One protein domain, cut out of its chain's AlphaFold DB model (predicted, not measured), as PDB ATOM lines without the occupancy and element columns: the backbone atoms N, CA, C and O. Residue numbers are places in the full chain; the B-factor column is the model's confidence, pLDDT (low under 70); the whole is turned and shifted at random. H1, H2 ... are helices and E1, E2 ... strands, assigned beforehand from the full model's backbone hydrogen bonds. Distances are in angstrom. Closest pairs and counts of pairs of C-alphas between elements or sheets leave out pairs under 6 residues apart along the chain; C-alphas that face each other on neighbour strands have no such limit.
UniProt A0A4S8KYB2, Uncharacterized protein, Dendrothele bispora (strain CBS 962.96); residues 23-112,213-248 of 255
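This is residues 23 to 112 and 213 to 248 of the 255 residues of an uncharacterized protein of Dendrothele bispora (strain CBS 962.96) (UniProt A0A4S8KYB2). Little regular structure: mostly loops, with a small three-stranded meander E1 E2 E3, each strand the antiparallel neighbour of the one before, towards one end, helix H1 off at the other, and the short parallel pair E4 and E6 between. The 126 printed residues have one named helix, then six strands, 36 residues in all, class mixed. It is only just compact, close to loose (radius of gyration of the C-alphas 16.2 A), spanning 47 by 36 by 29 A.

H1, residues 52 to 65, has every O i to N i+4 pair within hydrogen-bond range. E1, residues 75 to 79, and E2, residues 85 to 89, form a hairpin, with N 79 and O 86 2.8 A apart. E2 and E3, residues 98 to 100, form another, with N 85 and O 100 at 2.8 A. H1 is not on this sheet. E3 runs on into E4, residues 103 to 105, at 92 degrees. E4 is parallel to E6, residues 245 to 247, with N 105 and O 246 at 2.8 A. E5, residues 109 to 111, pairs with no named strand.

H1 begins at C-alpha 52 (-22.340, -3.796, -42.929) and is 20.0 A long; E2 is 13.8 A, E1 11.4 A. E6 ends at C-alpha 247 (-21.672, -25.186, -49.634).

Residues 113 to 212 are cut out; C-alphas 112 and 213 are 6.1 A apart. Of the links printed whole, none is long. Residues 23 to 41, 109 to 112 and 213 to 230 have pLDDT under 70.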
ATOM      1  N   SER A  23     -44.620 -26.154 -50.932       27.91
ATOM      2  CA  SER A  23     -43.726 -27.270 -50.575       27.91
ATOM      3  C   SER A  23     -42.735 -27.693 -51.676       27.91
ATOM      4  O   SER A  23     -41.969 -28.624 -51.452       27.91
ATOM      5  N   TRP A  24     -42.756 -27.074 -52.863       24.12
ATOM      6  CA  TRP A  24     -42.029 -27.575 -54.048       24.12
ATOM      7  C   TRP A  24     -40.800 -26.752 -54.464       24.12
ATOM      8  O   TRP A  24     -40.196 -27.029 -55.498       24.12
ATOM      9  N   VAL A  25     -40.388 -25.773 -53.656       27.91
ATOM     10  CA  VAL A  25     -39.060 -25.149 -53.758       27.91
ATOM     11  C   VAL A  25     -38.429 -25.244 -52.382       27.91
ATOM     12  O   VAL A  25     -38.637 -24.409 -51.505       27.91
ATOM     13  N   THR A  26     -37.761 -26.368 -52.172       35.91
ATOM     14  CA  THR A  26     -37.257 -26.795 -50.880       35.91
ATOM     15  C   THR A  26     -36.180 -25.825 -50.381       35.91
ATOM     16  O   THR A  26     -35.307 -25.401 -51.135       35.91
ATOM     17  N   ALA A  27     -36.338 -25.404 -49.127       34.94
ATOM     18  CA  ALA A  27     -35.798 -24.185 -48.540       34.94
ATOM     19  C   ALA A  27     -34.273 -24.004 -48.673       34.94
ATOM     20  O   ALA A  27     -33.479 -24.870 -48.310       34.94
ATOM     21  N   LEU A  28     -33.877 -22.805 -49.105       39.31
ATOM     22  CA  LEU A  28     -32.537 -22.263 -48.916       39.31
ATOM     23  C   LEU A  28     -32.361 -21.931 -47.427       39.31
ATOM     24  O   LEU A  28     -32.829 -20.895 -46.956       39.31
ATOM     25  N   LEU A  29     -31.715 -22.822 -46.676       40.62
ATOM     26  CA  LEU A  29     -31.354 -22.566 -45.285       40.62
ATOM     27  C   LEU A  29     -30.107 -21.668 -45.229       40.62
ATOM     28  O   LEU A  29     -28.974 -22.123 -45.098       40.62
ATOM     29  N   LEU A  30     -30.329 -20.361 -45.332       43.41
ATOM     30  CA  LEU A  30     -29.311 -19.339 -45.107       43.41
ATOM     31  C   LEU A  30     -29.142 -19.101 -43.600       43.41
ATOM     32  O   LEU A  30     -29.864 -18.302 -43.002       43.41
ATOM     33  N   VAL A  31     -28.166 -19.760 -42.974       40.03
ATOM     34  CA  VAL A  31     -27.680 -19.344 -41.647       40.03
ATOM     35  C   VAL A  31     -26.756 -18.147 -41.850       40.03
ATOM     36  O   VAL A  31     -25.538 -18.269 -41.914       40.03
ATOM     37  N   VAL A  32     -27.346 -16.965 -42.008       38.16
ATOM     38  CA  VAL A  32     -26.579 -15.733 -42.204       38.16
ATOM     39  C   VAL A  32     -25.991 -15.295 -40.871       38.16
ATOM     40  O   VAL A  32     -26.694 -14.795 -39.990       38.16
ATOM     41  N   LYS A  33     -24.675 -15.422 -40.729       41.41
ATOM     42  CA  LYS A  33     -23.961 -14.731 -39.662       41.41
ATOM     43  C   LYS A  33     -24.007 -13.222 -39.914       41.41
ATOM     44  O   LYS A  33     -23.664 -12.739 -40.989       41.41
ATOM     45  N   ARG A  34     -24.426 -12.458 -38.902       41.94
ATOM     46  CA  ARG A  34     -24.492 -10.992 -38.962       41.94
ATOM     47  C   ARG A  34     -23.088 -10.410 -39.161       41.94
ATOM     48  O   ARG A  34     -22.204 -10.643 -38.335       41.94
ATOM     49  N   ILE A  35     -22.891  -9.630 -40.226       49.09
ATOM     50  CA  ILE A  35     -21.642  -8.893 -40.461       49.09
ATOM     51  C   ILE A  35     -21.474  -7.843 -39.353       49.09
ATOM     52  O   ILE A  35     -22.329  -6.979 -39.169       49.09
ATOM     53  N   ALA A  36     -20.364  -7.916 -38.614       40.03
ATOM     54  CA  ALA A  36     -20.000  -6.941 -37.580       40.03
ATOM     55  C   ALA A  36     -19.205  -5.742 -38.136       40.03
ATOM     56  O   ALA A  36     -18.955  -4.772 -37.418       40.03
ATOM     57  N   THR A  37     -18.785  -5.802 -39.404       51.28
ATOM     58  CA  THR A  37     -17.974  -4.766 -40.047       51.28
ATOM     59  C   THR A  37     -18.747  -3.457 -40.144       51.28
ATOM     60  O   THR A  37     -19.787  -3.366 -40.794       51.28
ATOM     61  N   ILE A  38     -18.204  -2.416 -39.514       56.69
ATOM     62  CA  ILE A  38     -18.856  -1.107 -39.422       56.69
ATOM     63  C   ILE A  38     -18.914  -0.426 -40.800       56.69
ATOM     64  O   ILE A  38     -19.867   0.284 -41.071       56.69
ATOM     65  N   ASN A  39     -17.936  -0.640 -41.692       60.09
ATOM     66  CA  ASN A  39     -17.889   0.013 -43.007       60.09
ATOM     67  C   ASN A  39     -17.447  -0.940 -44.124       60.09
ATOM     68  O   ASN A  39     -16.294  -1.373 -44.133       60.09
ATOM     69  N   VAL A  40     -18.314  -1.165 -45.113       69.50
ATOM     70  CA  VAL A  40     -18.007  -1.935 -46.327       69.50
ATOM     71  C   VAL A  40     -17.696  -0.969 -47.476       69.50
ATOM     72  O   VAL A  40     -18.410   0.011 -47.700       69.50
ATOM     73  N   LYS A  41     -16.583  -1.206 -48.185       69.62
ATOM     74  CA  LYS A  41     -16.105  -0.341 -49.293       69.62
ATOM     75  C   LYS A  41     -15.810  -1.094 -50.588       69.62
ATOM     76  O   LYS A  41     -15.608  -0.473 -51.623       69.62
ATOM     77  N   ASN A  42     -15.724  -2.412 -50.502       73.19
ATOM     78  CA  ASN A  42     -15.310  -3.335 -51.555       73.19
ATOM     79  C   ASN A  42     -16.487  -4.136 -52.131       73.19
ATOM     80  O   ASN A  42     -16.267  -5.049 -52.919       73.19
ATOM     81  N   PHE A  43     -17.728  -3.793 -51.769       77.94
ATOM     82  CA  PHE A  43     -18.909  -4.375 -52.394       77.94
ATOM     83  C   PHE A  43     -19.323  -3.541 -53.611       77.94
ATOM     84  O   PHE A  43     -19.652  -2.358 -53.496       77.94
ATOM     85  N   HIS A  44     -19.274  -4.153 -54.792       79.06
ATOM     86  CA  HIS A  44     -19.617  -3.491 -56.048       79.06
ATOM     87  C   HIS A  44     -21.097  -3.078 -56.071       79.06
ATOM     88  O   HIS A  44     -21.957  -3.801 -55.585       79.06
ATOM     89  N   GLY A  45     -21.397  -1.920 -56.664       80.75
ATOM     90  CA  GLY A  45     -22.763  -1.382 -56.738       80.75
ATOM     91  C   GLY A  45     -23.073  -0.286 -55.716       80.75
ATOM     92  O   GLY A  45     -24.033   0.452 -55.910       80.75
ATOM     93  N   PHE A  46     -22.216  -0.088 -54.707       82.06
ATOM     94  CA  PHE A  46     -22.324   1.019 -53.754       82.06
ATOM     95  C   PHE A  46     -21.185   2.026 -53.987       82.06
ATOM     96  O   PHE A  46     -20.066   1.819 -53.516       82.06
ATOM     97  N   PRO A  47     -21.422   3.116 -54.747       73.25
ATOM     98  CA  PRO A  47     -20.386   4.115 -55.036       73.25
ATOM     99  C   PRO A  47     -19.953   4.889 -53.781       73.25
ATOM    100  O   PRO A  47     -18.858   5.450 -53.731       73.25
ATOM    101  N   THR A  48     -20.810   4.920 -52.762       75.62
ATOM    102  CA  THR A  48     -20.531   5.448 -51.425       75.62
ATOM    103  C   THR A  48     -20.446   4.309 -50.417       75.62
ATOM    104  O   THR A  48     -20.985   3.232 -50.643       75.62
ATOM    105  N   ARG A  49     -19.776   4.547 -49.283       75.50
ATOM    106  CA  ARG A  49     -19.669   3.548 -48.206       75.50
ATOM    107  C   ARG A  49     -21.060   3.159 -47.705       75.50
ATOM    108  O   ARG A  49     -21.890   4.048 -47.526       75.50
ATOM    109  N   ILE A  50     -21.254   1.871 -47.440       79.81
ATOM    110  CA  ILE A  50     -22.456   1.322 -46.804       79.81
ATOM    111  C   ILE A  50     -22.061   0.635 -45.495       79.81
ATOM    112  O   ILE A  50     -20.971   0.050 -45.394       79.81
ATOM    113  N   LEU A  51     -22.901   0.748 -44.467       80.25
ATOM    114  CA  LEU A  51     -22.669   0.025 -43.220       80.25
ATOM    115  C   LEU A  51     -22.927  -1.471 -43.453       80.25
ATOM    116  O   LEU A  51     -23.841  -1.843 -44.184       80.25
ATOM    117  N   GLY A  52     -22.146  -2.345 -42.811       79.00
ATOM    118  CA  GLY A  52     -22.340  -3.796 -42.929       79.00
ATOM    119  C   GLY A  52     -23.774  -4.247 -42.616       79.00
ATOM    120  O   GLY A  52     -24.342  -4.986 -43.413       79.00
ATOM    121  N   PRO A  53     -24.399  -3.777 -41.518       79.38
ATOM    122  CA  PRO A  53     -25.793  -4.095 -41.220       79.38
ATOM    123  C   PRO A  53     -26.776  -3.643 -42.306       79.38
ATOM    124  O   PRO A  53     -27.624  -4.432 -42.695       79.38
ATOM    125  N   GLU A  54     -26.615  -2.425 -42.836       82.88
ATOM    126  CA  GLU A  54     -27.488  -1.890 -43.892       82.88
ATOM    127  C   GLU A  54     -27.400  -2.737 -45.165       82.88
ATOM    128  O   GLU A  54     -28.419  -3.088 -45.747       82.88
ATOM    129  N   LEU A  55     -26.190  -3.141 -45.563       83.81
ATOM    130  CA  LEU A  55     -25.997  -4.026 -46.712       83.81
ATOM    131  C   LEU A  55     -26.712  -5.376 -46.533       83.81
ATOM    132  O   LEU A  55     -27.289  -5.906 -47.480       83.81
ATOM    133  N   MET A  56     -26.681  -5.939 -45.322       84.50
ATOM    134  CA  MET A  56     -27.349  -7.211 -45.034       84.50
ATOM    135  C   MET A  56     -28.871  -7.077 -44.992       84.50
ATOM    136  O   MET A  56     -29.564  -8.014 -45.392       84.50
ATOM    137  N   ASP A  57     -29.384  -5.932 -44.542       86.56
ATOM    138  CA  ASP A  57     -30.813  -5.626 -44.587       86.56
ATOM    139  C   ASP A  57     -31.294  -5.532 -46.049       86.56
ATOM    140  O   ASP A  57     -32.285  -6.170 -46.399       86.56
ATOM    141  N   GLU A  58     -30.530  -4.888 -46.941       88.88
ATOM    142  CA  GLU A  58     -30.832  -4.853 -48.384       88.88
ATOM    143  C   GLU A  58     -30.862  -6.260 -49.014       88.88
ATOM    144  O   GLU A  58     -31.772  -6.585 -49.779       88.88
ATOM    145  N   PHE A  59     -29.919  -7.150 -48.673       89.06
ATOM    146  CA  PHE A  59     -29.950  -8.542 -49.158       89.06
ATOM    147  C   PHE A  59     -31.132  -9.335 -48.611       89.06
ATOM    148  O   PHE A  59     -31.707 -10.172 -49.318       89.06
ATOM    149  N   ARG A  60     -31.500  -9.091 -47.351       87.19
ATOM    150  CA  ARG A  60     -32.672  -9.712 -46.739       87.19
ATOM    151  C   ARG A  60     -33.934  -9.288 -47.479       87.19
ATOM    152  O   ARG A  60     -34.718 -10.153 -47.870       87.19
ATOM    153  N   ASP A  61     -34.099  -7.994 -47.718       89.62
ATOM    154  CA  ASP A  61     -35.264  -7.438 -48.401       89.62
ATOM    155  C   ASP A  61     -35.329  -7.884 -49.862       89.62
ATOM    156  O   ASP A  61     -36.396  -8.268 -50.343       89.62
ATOM    157  N   GLN A  62     -34.185  -7.949 -50.549       89.62
ATOM    158  CA  GLN A  62     -34.102  -8.515 -51.893       89.62
ATOM    159  C   GLN A  62     -34.559  -9.981 -51.912       89.62
ATOM    160  O   GLN A  62     -35.353 -10.366 -52.771       89.62
ATOM    161  N   SER A  63     -34.107 -10.793 -50.953       87.69
ATOM    162  CA  SER A  63     -34.499 -12.205 -50.843       87.69
ATOM    163  C   SER A  63     -36.007 -12.348 -50.602       87.69
ATOM    164  O   SER A  63     -36.692 -13.100 -51.299       87.69
ATOM    165  N   LEU A  64     -36.559 -11.567 -49.668       87.44
ATOM    166  CA  LEU A  64     -38.001 -11.524 -49.405       87.44
ATOM    167  C   LEU A  64     -38.793 -11.061 -50.638       87.44
ATOM    168  O   LEU A  64     -39.847 -11.623 -50.938       87.44
ATOM    169  N   GLY A  65     -38.269 -10.090 -51.391       89.19
ATOM    170  CA  GLY A  65     -38.874  -9.565 -52.616       89.19
ATOM    171  C   GLY A  65     -39.041 -10.610 -53.723       89.19
ATOM    172  O   GLY A  65     -39.987 -10.518 -54.507       89.19
ATOM    173  N   PHE A  66     -38.186 -11.636 -53.755       93.50
ATOM    174  CA  PHE A  66     -38.301 -12.779 -54.671       93.50
ATOM    175  C   PHE A  66     -39.045 -13.983 -54.072       93.50
ATOM    176  O   PHE A  66     -39.124 -15.036 -54.705       93.50
ATOM    177  N   GLY A  67     -39.638 -13.832 -52.884       89.19
ATOM    178  CA  GLY A  67     -40.466 -14.858 -52.252       89.19
ATOM    179  C   GLY A  67     -39.694 -15.879 -51.416       89.19
ATOM    180  O   GLY A  67     -40.249 -16.928 -51.088       89.19
ATOM    181  N   THR A  68     -38.437 -15.606 -51.049       87.88
ATOM    182  CA  THR A  68     -37.705 -16.451 -50.098       87.88
ATOM    183  C   THR A  68     -38.407 -16.440 -48.740       87.88
ATOM    184  O   THR A  68     -38.668 -15.384 -48.170       87.88
ATOM    185  N   CYS A  69     -38.685 -17.622 -48.189       90.06
ATOM    186  CA  CYS A  69     -39.144 -17.750 -46.810       90.06
ATOM    187  C   CYS A  69     -37.936 -17.679 -45.869       90.06
ATOM    188  O   CYS A  69     -37.070 -18.550 -45.922       90.06
ATOM    189  N   ILE A  70     -37.871 -16.648 -45.021       86.56
ATOM    190  CA  ILE A  70     -36.786 -16.485 -44.048       86.56
ATOM    191  C   ILE A  70     -37.295 -16.818 -42.652       86.56
ATOM    192  O   ILE A  70     -38.143 -16.119 -42.096       86.56
ATOM    193  N   ILE A  71     -36.713 -17.857 -42.066       87.62
ATOM    194  CA  ILE A  71     -37.000 -18.308 -40.709       87.62
ATOM    195  C   ILE A  71     -35.827 -17.885 -39.832       87.62
ATOM    196  O   ILE A  71     -34.679 -18.208 -40.118       87.62
ATOM    197  N   THR A  72     -36.105 -17.094 -38.795       86.31
ATOM    198  CA  THR A  72     -35.056 -16.503 -37.947       86.31
ATOM    199  C   THR A  72     -34.802 -17.400 -36.740       86.31
ATOM    200  O   THR A  72     -35.123 -17.040 -35.613       86.31
ATOM    201  N   GLU A  73     -34.273 -18.592 -37.005       83.69
ATOM    202  CA  GLU A  73     -33.983 -19.615 -35.999       83.69
ATOM    203  C   GLU A  73     -32.660 -20.323 -36.307       83.69
ATOM    204  O   GLU A  73     -32.250 -20.431 -37.464       83.69
ATOM    205  N   THR A  74     -31.983 -20.796 -35.261       83.31
ATOM    206  CA  THR A  74     -30.733 -21.552 -35.384       83.31
ATOM    207  C   THR A  74     -31.044 -23.017 -35.663       83.31
ATOM    208  O   THR A  74     -31.884 -23.612 -34.990       83.31
ATOM    209  N   ILE A  75     -30.335 -23.630 -36.611       85.69
ATOM    210  CA  ILE A  75     -30.373 -25.084 -36.804       85.69
ATOM    211  C   ILE A  75     -29.306 -25.724 -35.924       85.69
ATOM    212  O   ILE A  75     -28.128 -25.392 -36.051       85.69
ATOM    213  N   SER A  76     -29.715 -26.633 -35.039       83.75
ATOM    214  CA  SER A  76     -28.806 -27.303 -34.104       83.75
ATOM    215  C   SER A  76     -28.313 -28.654 -34.616       83.75
ATOM    216  O   SER A  76     -27.230 -29.100 -34.237       83.75
ATOM    217  N   LYS A  77     -29.074 -29.306 -35.502       83.75
ATOM    218  CA  LYS A  77     -28.753 -30.647 -35.996       83.75
ATOM    219  C   LYS A  77     -29.241 -30.868 -37.421       83.75
ATOM    220  O   LYS A  77     -30.343 -30.453 -37.775       83.75
ATOM    221  N   VAL A  78     -28.445 -31.596 -38.203       85.25
ATOM    222  CA  VAL A  78     -28.783 -32.039 -39.561       85.25
ATOM    223  C   VAL A  78     -28.449 -33.529 -39.725       85.25
ATOM    224  O   VAL A  78     -27.399 -33.991 -39.284       85.25
ATOM    225  N   ASP A  79     -29.337 -34.286 -40.369       86.31
ATOM    226  CA  ASP A  79     -29.136 -35.676 -40.788       86.31
ATOM    227  C   ASP A  79     -29.098 -35.756 -42.321       86.31
ATOM    228  O   ASP A  79     -30.084 -35.477 -43.010       86.31
ATOM    229  N   LEU A  80     -27.929 -36.145 -42.837       86.19
ATOM    230  CA  LEU A  80     -27.625 -36.248 -44.265       86.19
ATOM    231  C   LEU A  80     -27.598 -37.699 -44.783       86.19
ATOM    232  O   LEU A  80     -27.284 -37.927 -45.951       86.19
ATOM    233  N   PHE A  81     -27.891 -38.695 -43.937       85.19
ATOM    234  CA  PHE A  81     -27.740 -40.115 -44.287       85.19
ATOM    235  C   PHE A  81     -28.893 -40.664 -45.135       85.19
ATOM    236  O   PHE A  81     -28.735 -41.680 -45.814       85.19
ATOM    237  N   GLN A  82     -30.048 -40.003 -45.107       84.31
ATOM    238  CA  GLN A  82     -31.256 -40.408 -45.818       84.31
ATOM    239  C   GLN A  82     -31.893 -39.225 -46.545       84.31
ATOM    240  O   GLN A  82     -31.626 -38.069 -46.225       84.31
ATOM    241  N   ARG A  83     -32.725 -39.523 -47.549       86.75
ATOM    242  CA  ARG A  83     -33.495 -38.518 -48.292       86.75
ATOM    243  C   ARG A  83     -35.001 -38.722 -48.060       86.75
ATOM    244  O   ARG A  83     -35.436 -39.874 -48.122       86.75
ATOM    245  N   PRO A  84     -35.793 -37.647 -47.873       91.06
ATOM    246  CA  PRO A  84     -35.350 -36.252 -47.749       91.06
ATOM    247  C   PRO A  84     -34.481 -36.053 -46.495       91.06
ATOM    248  O   PRO A  84     -34.602 -36.809 -45.533       91.06
ATOM    249  N   PHE A  85     -33.552 -35.099 -46.552       88.00
ATOM    250  CA  PHE A  85     -32.673 -34.780 -45.429       88.00
ATOM    251  C   PHE A  85     -33.498 -34.221 -44.280       88.00
ATOM    252  O   PHE A  85     -34.482 -33.526 -44.525       88.00
ATOM    253  N   CYS A  86     -33.077 -34.483 -43.049       90.00
ATOM    254  CA  CYS A  86     -33.777 -34.020 -41.857       90.00
ATOM    255  C   CYS A  86     -32.956 -32.955 -41.130       90.00
ATOM    256  O   CYS A  86     -31.729 -33.043 -41.081       90.00
ATOM    257  N   TYR A  87     -33.618 -31.975 -40.526       88.94
ATOM    258  CA  TYR A  87     -32.973 -30.995 -39.658       88.94
ATOM    259  C   TYR A  87     -33.851 -30.637 -38.459       88.94
ATOM    260  O   TYR A  87     -35.068 -30.833 -38.475       88.94
ATOM    261  N   TRP A  88     -33.205 -30.109 -37.420       87.62
ATOM    262  CA  TRP A  88     -33.839 -29.676 -36.179       87.62
ATOM    263  C   TRP A  88     -33.386 -28.269 -35.811       87.62
ATOM    264  O   TRP A  88     -32.215 -27.910 -35.968       87.62
ATOM    265  N   ARG A  89     -34.334 -27.485 -35.301       86.69
ATOM    266  CA  ARG A  89     -34.083 -26.158 -34.742       86.69
ATOM    267  C   ARG A  89     -33.607 -26.275 -33.302       86.69
ATOM    268  O   ARG A  89     -33.985 -27.193 -32.572       86.69
ATOM    269  N   GLU A  90     -32.803 -25.306 -32.895       84.62
ATOM    270  CA  GLU A  90     -32.355 -25.163 -31.517       84.62
ATOM    271  C   GLU A  90     -33.566 -25.083 -30.571       84.62
ATOM    272  O   GLU A  90     -34.446 -24.237 -30.728       84.62
ATOM    273  N   GLY A  91     -33.627 -25.999 -29.599       85.31
ATOM    274  CA  GLY A  91     -34.740 -26.107 -28.649       85.31
ATOM    275  C   GLY A  91     -35.922 -26.976 -29.099       85.31
ATOM    276  O   GLY A  91     -36.835 -27.173 -28.302       85.31
ATOM    277  N   GLN A  92     -35.902 -27.530 -30.317       85.81
ATOM    278  CA  GLN A  92     -36.947 -28.414 -30.870       85.81
ATOM    279  C   GLN A  92     -36.393 -29.788 -31.288       85.81
ATOM    280  O   GLN A  92     -36.913 -30.454 -32.176       85.81
ATOM    281  N   GLU A  93     -35.313 -30.232 -30.651       84.00
ATOM    282  CA  GLU A  93     -34.618 -31.477 -31.013       84.00
ATOM    283  C   GLU A  93     -35.432 -32.741 -30.710       84.00
ATOM    284  O   GLU A  93     -35.264 -33.761 -31.378       84.00
ATOM    285  N   ASP A  94     -36.328 -32.654 -29.727       85.94
ATOM    286  CA  ASP A  94     -37.240 -33.730 -29.334       85.94
ATOM    287  C   ASP A  94     -38.540 -33.741 -30.165       85.94
ATOM    288  O   ASP A  94     -39.353 -34.663 -30.043       85.94
ATOM    289  N   GLU A  95     -38.758 -32.724 -31.007       88.00
ATOM    290  CA  GLU A  95     -39.892 -32.659 -31.928       88.00
ATOM    291  C   GLU A  95     -39.618 -33.452 -33.222       88.00
ATOM    292  O   GLU A  95     -38.512 -33.934 -33.494       88.00
ATOM    293  N   GLY A  96     -40.664 -33.642 -34.033       83.25
ATOM    294  CA  GLY A  96     -40.523 -34.295 -35.334       83.25
ATOM    295  C   GLY A  96     -39.611 -33.482 -36.267       83.25
ATOM    296  O   GLY A  96     -39.747 -32.261 -36.304       83.25
ATOM    297  N   PRO A  97     -38.710 -34.124 -37.038       88.56
ATOM    298  CA  PRO A  97     -37.789 -33.410 -37.914       88.56
ATOM    299  C   PRO A  97     -38.516 -32.656 -39.025       88.56
ATOM    300  O   PRO A  97     -39.476 -33.159 -39.616       88.56
ATOM    301  N   GLU A  98     -37.976 -31.499 -39.388       89.50
ATOM    302  CA  GLU A  98     -38.287 -30.868 -40.667       89.50
ATOM    303  C   GLU A  98     -37.438 -31.488 -41.775       89.50
ATOM    304  O   GLU A  98     -36.358 -32.024 -41.521       89.50
ATOM    305  N   THR A  99     -37.938 -31.448 -43.015       91.00
ATOM    306  CA  THR A  99     -37.317 -32.173 -44.130       91.00
ATOM    307  C   THR A  99     -37.022 -31.286 -45.332       91.00
ATOM    308  O   THR A  99     -37.795 -30.382 -45.647       91.00
ATOM    309  N   VAL A 100     -35.907 -31.566 -46.014       88.31
ATOM    310  CA  VAL A 100     -35.491 -30.901 -47.255       88.31
ATOM    311  C   VAL A 100     -34.910 -31.882 -48.274       88.31
ATOM    312  O   VAL A 100     -34.154 -32.787 -47.942       88.31
ATOM    313  N   ASP A 101     -35.205 -31.690 -49.559       90.06
ATOM    314  CA  ASP A 101     -34.630 -32.498 -50.643       90.06
ATOM    315  C   ASP A 101     -33.191 -32.107 -50.976       90.06
ATOM    316  O   ASP A 101     -32.436 -32.907 -51.540       90.06
ATOM    317  N   THR A 102     -32.854 -30.844 -50.724       86.62
ATOM    318  CA  THR A 102     -31.590 -30.196 -51.068       86.62
ATOM    319  C   THR A 102     -31.235 -29.203 -49.976       86.62
ATOM    320  O   THR A 102     -32.119 -28.531 -49.451       86.62
ATOM    321  N   LEU A 103     -29.949 -29.121 -49.645       86.69
ATOM    322  CA  LEU A 103     -29.433 -28.250 -48.600       86.69
ATOM    323  C   LEU A 103     -28.290 -27.397 -49.148       86.69
ATOM    324  O   LEU A 103     -27.382 -27.919 -49.789       86.69
ATOM    325  N   ILE A 104     -28.330 -26.094 -48.881       87.00
ATOM    326  CA  ILE A 104     -27.229 -25.167 -49.159       87.00
ATOM    327  C   ILE A 104     -26.693 -24.691 -47.812       87.00
ATOM    328  O   ILE A 104     -27.449 -24.173 -46.994       87.00
ATOM    329  N   VAL A 105     -25.400 -24.888 -47.580       82.94
ATOM    330  CA  VAL A 105     -24.711 -24.518 -46.347       82.94
ATOM    331  C   VAL A 105     -23.967 -23.210 -46.560       82.94
ATOM    332  O   VAL A 105     -22.975 -23.169 -47.278       82.94
ATOM    333  N   ALA A 106     -24.438 -22.155 -45.905       83.75
ATOM    334  CA  ALA A 106     -23.842 -20.819 -45.955       83.75
ATOM    335  C   ALA A 106     -23.656 -20.235 -44.542       83.75
ATOM    336  O   ALA A 106     -23.918 -19.060 -44.304       83.75
ATOM    337  N   THR A 107     -23.253 -21.079 -43.582       77.69
ATOM    338  CA  THR A 107     -23.113 -20.732 -42.152       77.69
ATOM    339  C   THR A 107     -21.915 -19.817 -41.855       77.69
ATOM    340  O   THR A 107     -21.823 -19.249 -40.763       77.69
ATOM    341  N   GLY A 108     -21.014 -19.647 -42.828       74.62
ATOM    342  CA  GLY A 108     -19.813 -18.822 -42.728       74.62
ATOM    343  C   GLY A 108     -18.788 -19.349 -41.719       74.62
ATOM    344  O   GLY A 108     -18.846 -20.494 -41.262       74.62
ATOM    345  N   ALA A 109     -17.845 -18.484 -41.350       66.69
ATOM    346  CA  ALA A 109     -16.822 -18.776 -40.355       66.69
ATOM    347  C   ALA A 109     -16.736 -17.686 -39.274       66.69
ATOM    348  O   ALA A 109     -17.248 -16.562 -39.383       66.69
ATOM    349  N   SER A 110     -16.111 -18.030 -38.154       64.25
ATOM    350  CA  SER A 110     -15.876 -17.131 -37.031       64.25
ATOM    351  C   SER A 110     -14.400 -16.926 -36.784       64.25
ATOM    352  O   SER A 110     -13.651 -17.884 -36.711       64.25
ATOM    353  N   ALA A 111     -13.976 -15.675 -36.612       60.56
ATOM    354  CA  ALA A 111     -12.634 -15.404 -36.116       60.56
ATOM    355  C   ALA A 111     -12.469 -16.059 -34.738       60.56
ATOM    356  O   ALA A 111     -13.320 -15.871 -33.863       60.56
ATOM    357  N   LYS A 112     -11.388 -16.821 -34.545       58.91
ATOM    358  CA  LYS A 112     -11.117 -17.463 -33.254       58.91
ATOM    359  C   LYS A 112     -10.906 -16.403 -32.169       58.91
ATOM    360  O   LYS A 112     -10.077 -15.495 -32.302       58.91
ATOM    361  N   GLU A 213     -12.668 -20.201 -37.729       61.88
ATOM    362  CA  GLU A 213     -13.334 -21.416 -37.281       61.88
ATOM    363  C   GLU A 213     -14.643 -21.558 -38.070       61.88
ATOM    364  O   GLU A 213     -15.557 -20.747 -37.878       61.88
ATOM    365  N   PRO A 214     -14.741 -22.538 -38.980       60.50
ATOM    366  CA  PRO A 214     -15.929 -22.715 -39.803       60.50
ATOM    367  C   PRO A 214     -17.117 -23.153 -38.938       60.50
ATOM    368  O   PRO A 214     -16.985 -23.983 -38.033       60.50
ATOM    369  N   ALA A 215     -18.303 -22.603 -39.207       63.84
ATOM    370  CA  ALA A 215     -19.533 -22.926 -38.482       63.84
ATOM    371  C   ALA A 215     -20.177 -24.217 -39.026       63.84
ATOM    372  O   ALA A 215     -21.316 -24.228 -39.496       63.84
ATOM    373  N   THR A 216     -19.422 -25.315 -39.000       64.00
ATOM    374  CA  THR A 216     -19.761 -26.596 -39.652       64.00
ATOM    375  C   THR A 216     -20.038 -27.728 -38.661       64.00
ATOM    376  O   THR A 216     -20.326 -28.849 -39.068       64.00
ATOM    377  N   VAL A 217     -20.014 -27.427 -37.358       64.44
ATOM    378  CA  VAL A 217     -20.155 -28.384 -36.241       64.44
ATOM    379  C   VAL A 217     -21.452 -29.206 -36.300       64.44
ATOM    380  O   VAL A 217     -21.490 -30.328 -35.806       64.44
ATOM    381  N   ILE A 218     -22.504 -28.670 -36.920       65.38
ATOM    382  CA  ILE A 218     -23.816 -29.327 -37.036       65.38
ATOM    383  C   ILE A 218     -23.885 -30.378 -38.154       65.38
ATOM    384  O   ILE A 218     -24.875 -31.107 -38.244       65.38
ATOM    385  N   PHE A 219     -22.867 -30.452 -39.020       69.38
ATOM    386  CA  PHE A 219     -22.841 -31.376 -40.148       69.38
ATOM    387  C   PHE A 219     -22.086 -32.658 -39.791       69.38
ATOM    388  O   PHE A 219     -20.957 -32.595 -39.302       69.38
ATOM    389  N   PRO A 220     -22.654 -33.842 -40.077       62.31
ATOM    390  CA  PRO A 220     -21.911 -35.087 -39.957       62.31
ATOM    391  C   PRO A 220     -20.779 -35.086 -40.996       62.31
ATOM    392  O   PRO A 220     -21.040 -35.191 -42.191       62.31
ATOM    393  N   HIS A 221     -19.528 -34.927 -40.556       56.03
ATOM    394  CA  HIS A 221     -18.363 -34.883 -41.445       56.03
ATOM    395  C   HIS A 221     -18.125 -36.248 -42.121       56.03
ATOM    396  O   HIS A 221     -17.808 -37.215 -41.422       56.03
ATOM    397  N   PRO A 222     -18.221 -36.365 -43.462       42.88
ATOM    398  CA  PRO A 222     -18.000 -37.636 -44.155       42.88
ATOM    399  C   PRO A 222     -16.534 -37.897 -44.549       42.88
ATOM    400  O   PRO A 222     -16.256 -38.939 -45.138       42.88
ATOM    401  N   THR A 223     -15.595 -36.975 -44.296       43.62
ATOM    402  CA  THR A 223     -14.251 -36.993 -44.912       43.62
ATOM    403  C   THR A 223     -13.084 -37.123 -43.916       43.62
ATOM    404  O   THR A 223     -13.196 -36.694 -42.770       43.62
ATOM    405  N   PRO A 224     -11.958 -37.741 -44.335       37.56
ATOM    406  CA  PRO A 224     -10.892 -38.218 -43.444       37.56
ATOM    407  C   PRO A 224      -9.935 -37.150 -42.888       37.56
ATOM    408  O   PRO A 224      -9.170 -37.474 -41.982       37.56
ATOM    409  N   ASP A 225      -9.964 -35.909 -43.382       44.97
ATOM    410  CA  ASP A 225      -9.145 -34.823 -42.834       44.97
ATOM    411  C   ASP A 225      -9.963 -33.992 -41.837       44.97
ATOM    412  O   ASP A 225     -10.841 -33.214 -42.200       44.97
ATOM    413  N   GLN A 226      -9.716 -34.238 -40.551       51.66
ATOM    414  CA  GLN A 226     -10.416 -33.615 -39.425       51.66
ATOM    415  C   GLN A 226      -9.728 -32.330 -38.936       51.66
ATOM    416  O   GLN A 226     -10.124 -31.785 -37.904       51.66
ATOM    417  N   SER A 227      -8.671 -31.863 -39.612       46.47
ATOM    418  CA  SER A 227      -7.800 -30.817 -39.067       46.47
ATOM    419  C   SER A 227      -8.362 -29.395 -39.204       46.47
ATOM    420  O   SER A 227      -8.139 -28.579 -38.307       46.47
ATOM    421  N   THR A 228      -9.146 -29.100 -40.249       53.72
ATOM    422  CA  THR A 228      -9.608 -27.729 -40.551       53.72
ATOM    423  C   THR A 228     -11.102 -27.497 -40.284       53.72
ATOM    424  O   THR A 228     -11.505 -26.373 -39.984       53.72
ATOM    425  N   ARG A 229     -11.920 -28.563 -40.292       63.94
ATOM    426  CA  ARG A 229     -13.394 -28.552 -40.144       63.94
ATOM    427  C   ARG A 229     -14.162 -27.818 -41.262       63.94
ATOM    428  O   ARG A 229     -15.377 -27.689 -41.140       63.94
ATOM    429  N   TYR A 230     -13.530 -27.367 -42.347       66.06
ATOM    430  CA  TYR A 230     -14.248 -26.759 -43.481       66.06
ATOM    431  C   TYR A 230     -15.016 -27.810 -44.292       66.06
ATOM    432  O   TYR A 230     -14.680 -28.998 -44.281       66.06
ATOM    433  N   ILE A 231     -16.074 -27.387 -44.992       72.56
ATOM    434  CA  ILE A 231     -16.781 -28.269 -45.926       72.56
ATOM    435  C   ILE A 231     -15.997 -28.313 -47.233       72.56
ATOM    436  O   ILE A 231     -15.867 -27.307 -47.922       72.56
ATOM    437  N   VAL A 232     -15.516 -29.501 -47.592       77.06
ATOM    438  CA  VAL A 232     -14.806 -29.719 -48.854       77.06
ATOM    439  C   VAL A 232     -15.798 -29.732 -50.018       77.06
ATOM    440  O   VAL A 232     -16.745 -30.529 -50.021       77.06
ATOM    441  N   THR A 233     -15.537 -28.903 -51.029       81.38
ATOM    442  CA  THR A 233     -16.286 -28.871 -52.291       81.38
ATOM    443  C   THR A 233     -15.433 -29.237 -53.500       81.38
ATOM    444  O   THR A 233     -14.201 -29.217 -53.467       81.38
ATOM    445  N   VAL A 234     -16.092 -29.644 -54.589       84.38
ATOM    446  CA  VAL A 234     -15.424 -29.905 -55.868       84.38
ATOM    447  C   VAL A 234     -14.889 -28.571 -56.415       84.38
ATOM    448  O   VAL A 234     -15.688 -27.644 -56.586       84.38
ATOM    449  N   PRO A 235     -13.580 -28.454 -56.732       85.25
ATOM    450  CA  PRO A 235     -12.970 -27.187 -57.132       85.25
ATOM    451  C   PRO A 235     -13.718 -26.476 -58.266       85.25
ATOM    452  O   PRO A 235     -13.982 -27.063 -59.316       85.25
ATOM    453  N   GLY A 236     -14.035 -25.196 -58.055       84.88
ATOM    454  CA  GLY A 236     -14.788 -24.371 -59.007       84.88
ATOM    455  C   GLY A 236     -16.308 -24.587 -58.988       84.88
ATOM    456  O   GLY A 236     -16.996 -24.086 -59.875       84.88
ATOM    457  N   THR A 237     -16.840 -25.318 -58.006       87.69
ATOM    458  CA  THR A 237     -18.279 -25.570 -57.826       87.69
ATOM    459  C   THR A 237     -18.681 -25.423 -56.352       87.69
ATOM    460  O   THR A 237     -17.822 -25.277 -55.489       87.69
ATOM    461  N   THR A 238     -19.981 -25.509 -56.058       86.56
ATOM    462  CA  THR A 238     -20.518 -25.584 -54.687       86.56
ATOM    463  C   THR A 238     -20.826 -27.022 -54.246       86.56
ATOM    464  O   THR A 238     -21.389 -27.230 -53.174       86.56
ATOM    465  N   GLU A 239     -20.517 -28.033 -55.067       86.75
ATOM    466  CA  GLU A 239     -20.889 -29.429 -54.807       86.75
ATOM    467  C   GLU A 239     -20.036 -30.040 -53.694       86.75
ATOM    468  O   GLU A 239     -18.808 -30.030 -53.770       86.75
ATOM    469  N   THR A 240     -20.683 -30.624 -52.681       85.94
ATOM    470  CA  THR A 240     -20.002 -31.369 -51.609       85.94
ATOM    471  C   THR A 240     -19.889 -32.862 -51.943       85.94
ATOM    472  O   THR A 240     -20.396 -33.343 -52.960       85.94
ATOM    473  N   SER A 241     -19.277 -33.642 -51.048       84.06
ATOM    474  CA  SER A 241     -19.255 -35.109 -51.148       84.06
ATOM    475  C   SER A 241     -20.638 -35.768 -51.002       84.06
ATOM    476  O   SER A 241     -20.805 -36.926 -51.390       84.06
ATOM    477  N   VAL A 242     -21.641 -35.050 -50.479       84.62
ATOM    478  CA  VAL A 242     -23.018 -35.537 -50.333       84.62
ATOM    479  C   VAL A 242     -23.885 -34.955 -51.447       84.62
ATOM    480  O   VAL A 242     -24.146 -33.756 -51.513       84.62
ATOM    481  N   ARG A 243     -24.394 -35.823 -52.328       87.88
ATOM    482  CA  ARG A 243     -25.265 -35.406 -53.435       87.88
ATOM    483  C   ARG A 243     -26.519 -34.696 -52.917       87.88
ATOM    484  O   ARG A 243     -27.300 -35.287 -52.178       87.88
ATOM    485  N   GLY A 244     -26.767 -33.487 -53.417       85.19
ATOM    486  CA  GLY A 244     -27.890 -32.645 -52.987       85.19
ATOM    487  C   GLY A 244     -27.559 -31.756 -51.785       85.19
ATOM    488  O   GLY A 244     -28.447 -31.066 -51.296       85.19
ATOM    489  N   VAL A 245     -26.305 -31.758 -51.327       87.19
ATOM    490  CA  VAL A 245     -25.778 -30.800 -50.356       87.19
ATOM    491  C   VAL A 245     -24.718 -29.950 -51.045       87.19
ATOM    492  O   VAL A 245     -23.785 -30.477 -51.657       87.19
ATOM    493  N   PHE A 246     -24.871 -28.637 -50.928       86.69
ATOM    494  CA  PHE A 246     -23.982 -27.630 -51.491       86.69
ATOM    495  C   PHE A 246     -23.425 -26.745 -50.374       86.69
ATOM    496  O   PHE A 246     -24.099 -26.565 -49.360       86.69
ATOM    497  N   ALA A 247     -22.240 -26.171 -50.554       83.94
ATOM    498  CA  ALA A 247     -21.672 -25.186 -49.634       83.94
ATOM    499  C   ALA A 247     -21.298 -23.896 -50.373       83.94
ATOM    500  O   ALA A 247     -20.954 -23.935 -51.554       83.94
ATOM    501  N   ASP A 248     -21.420 -22.761 -49.688       82.25
ATOM    502  CA  ASP A 248     -21.057 -21.443 -50.206       82.25
ATOM    503  C   ASP A 248     -20.546 -20.517 -49.085       82.25
ATOM    504  O   ASP A 248     -20.850 -20.707 -47.902       82.25
TER     505      ASP A 248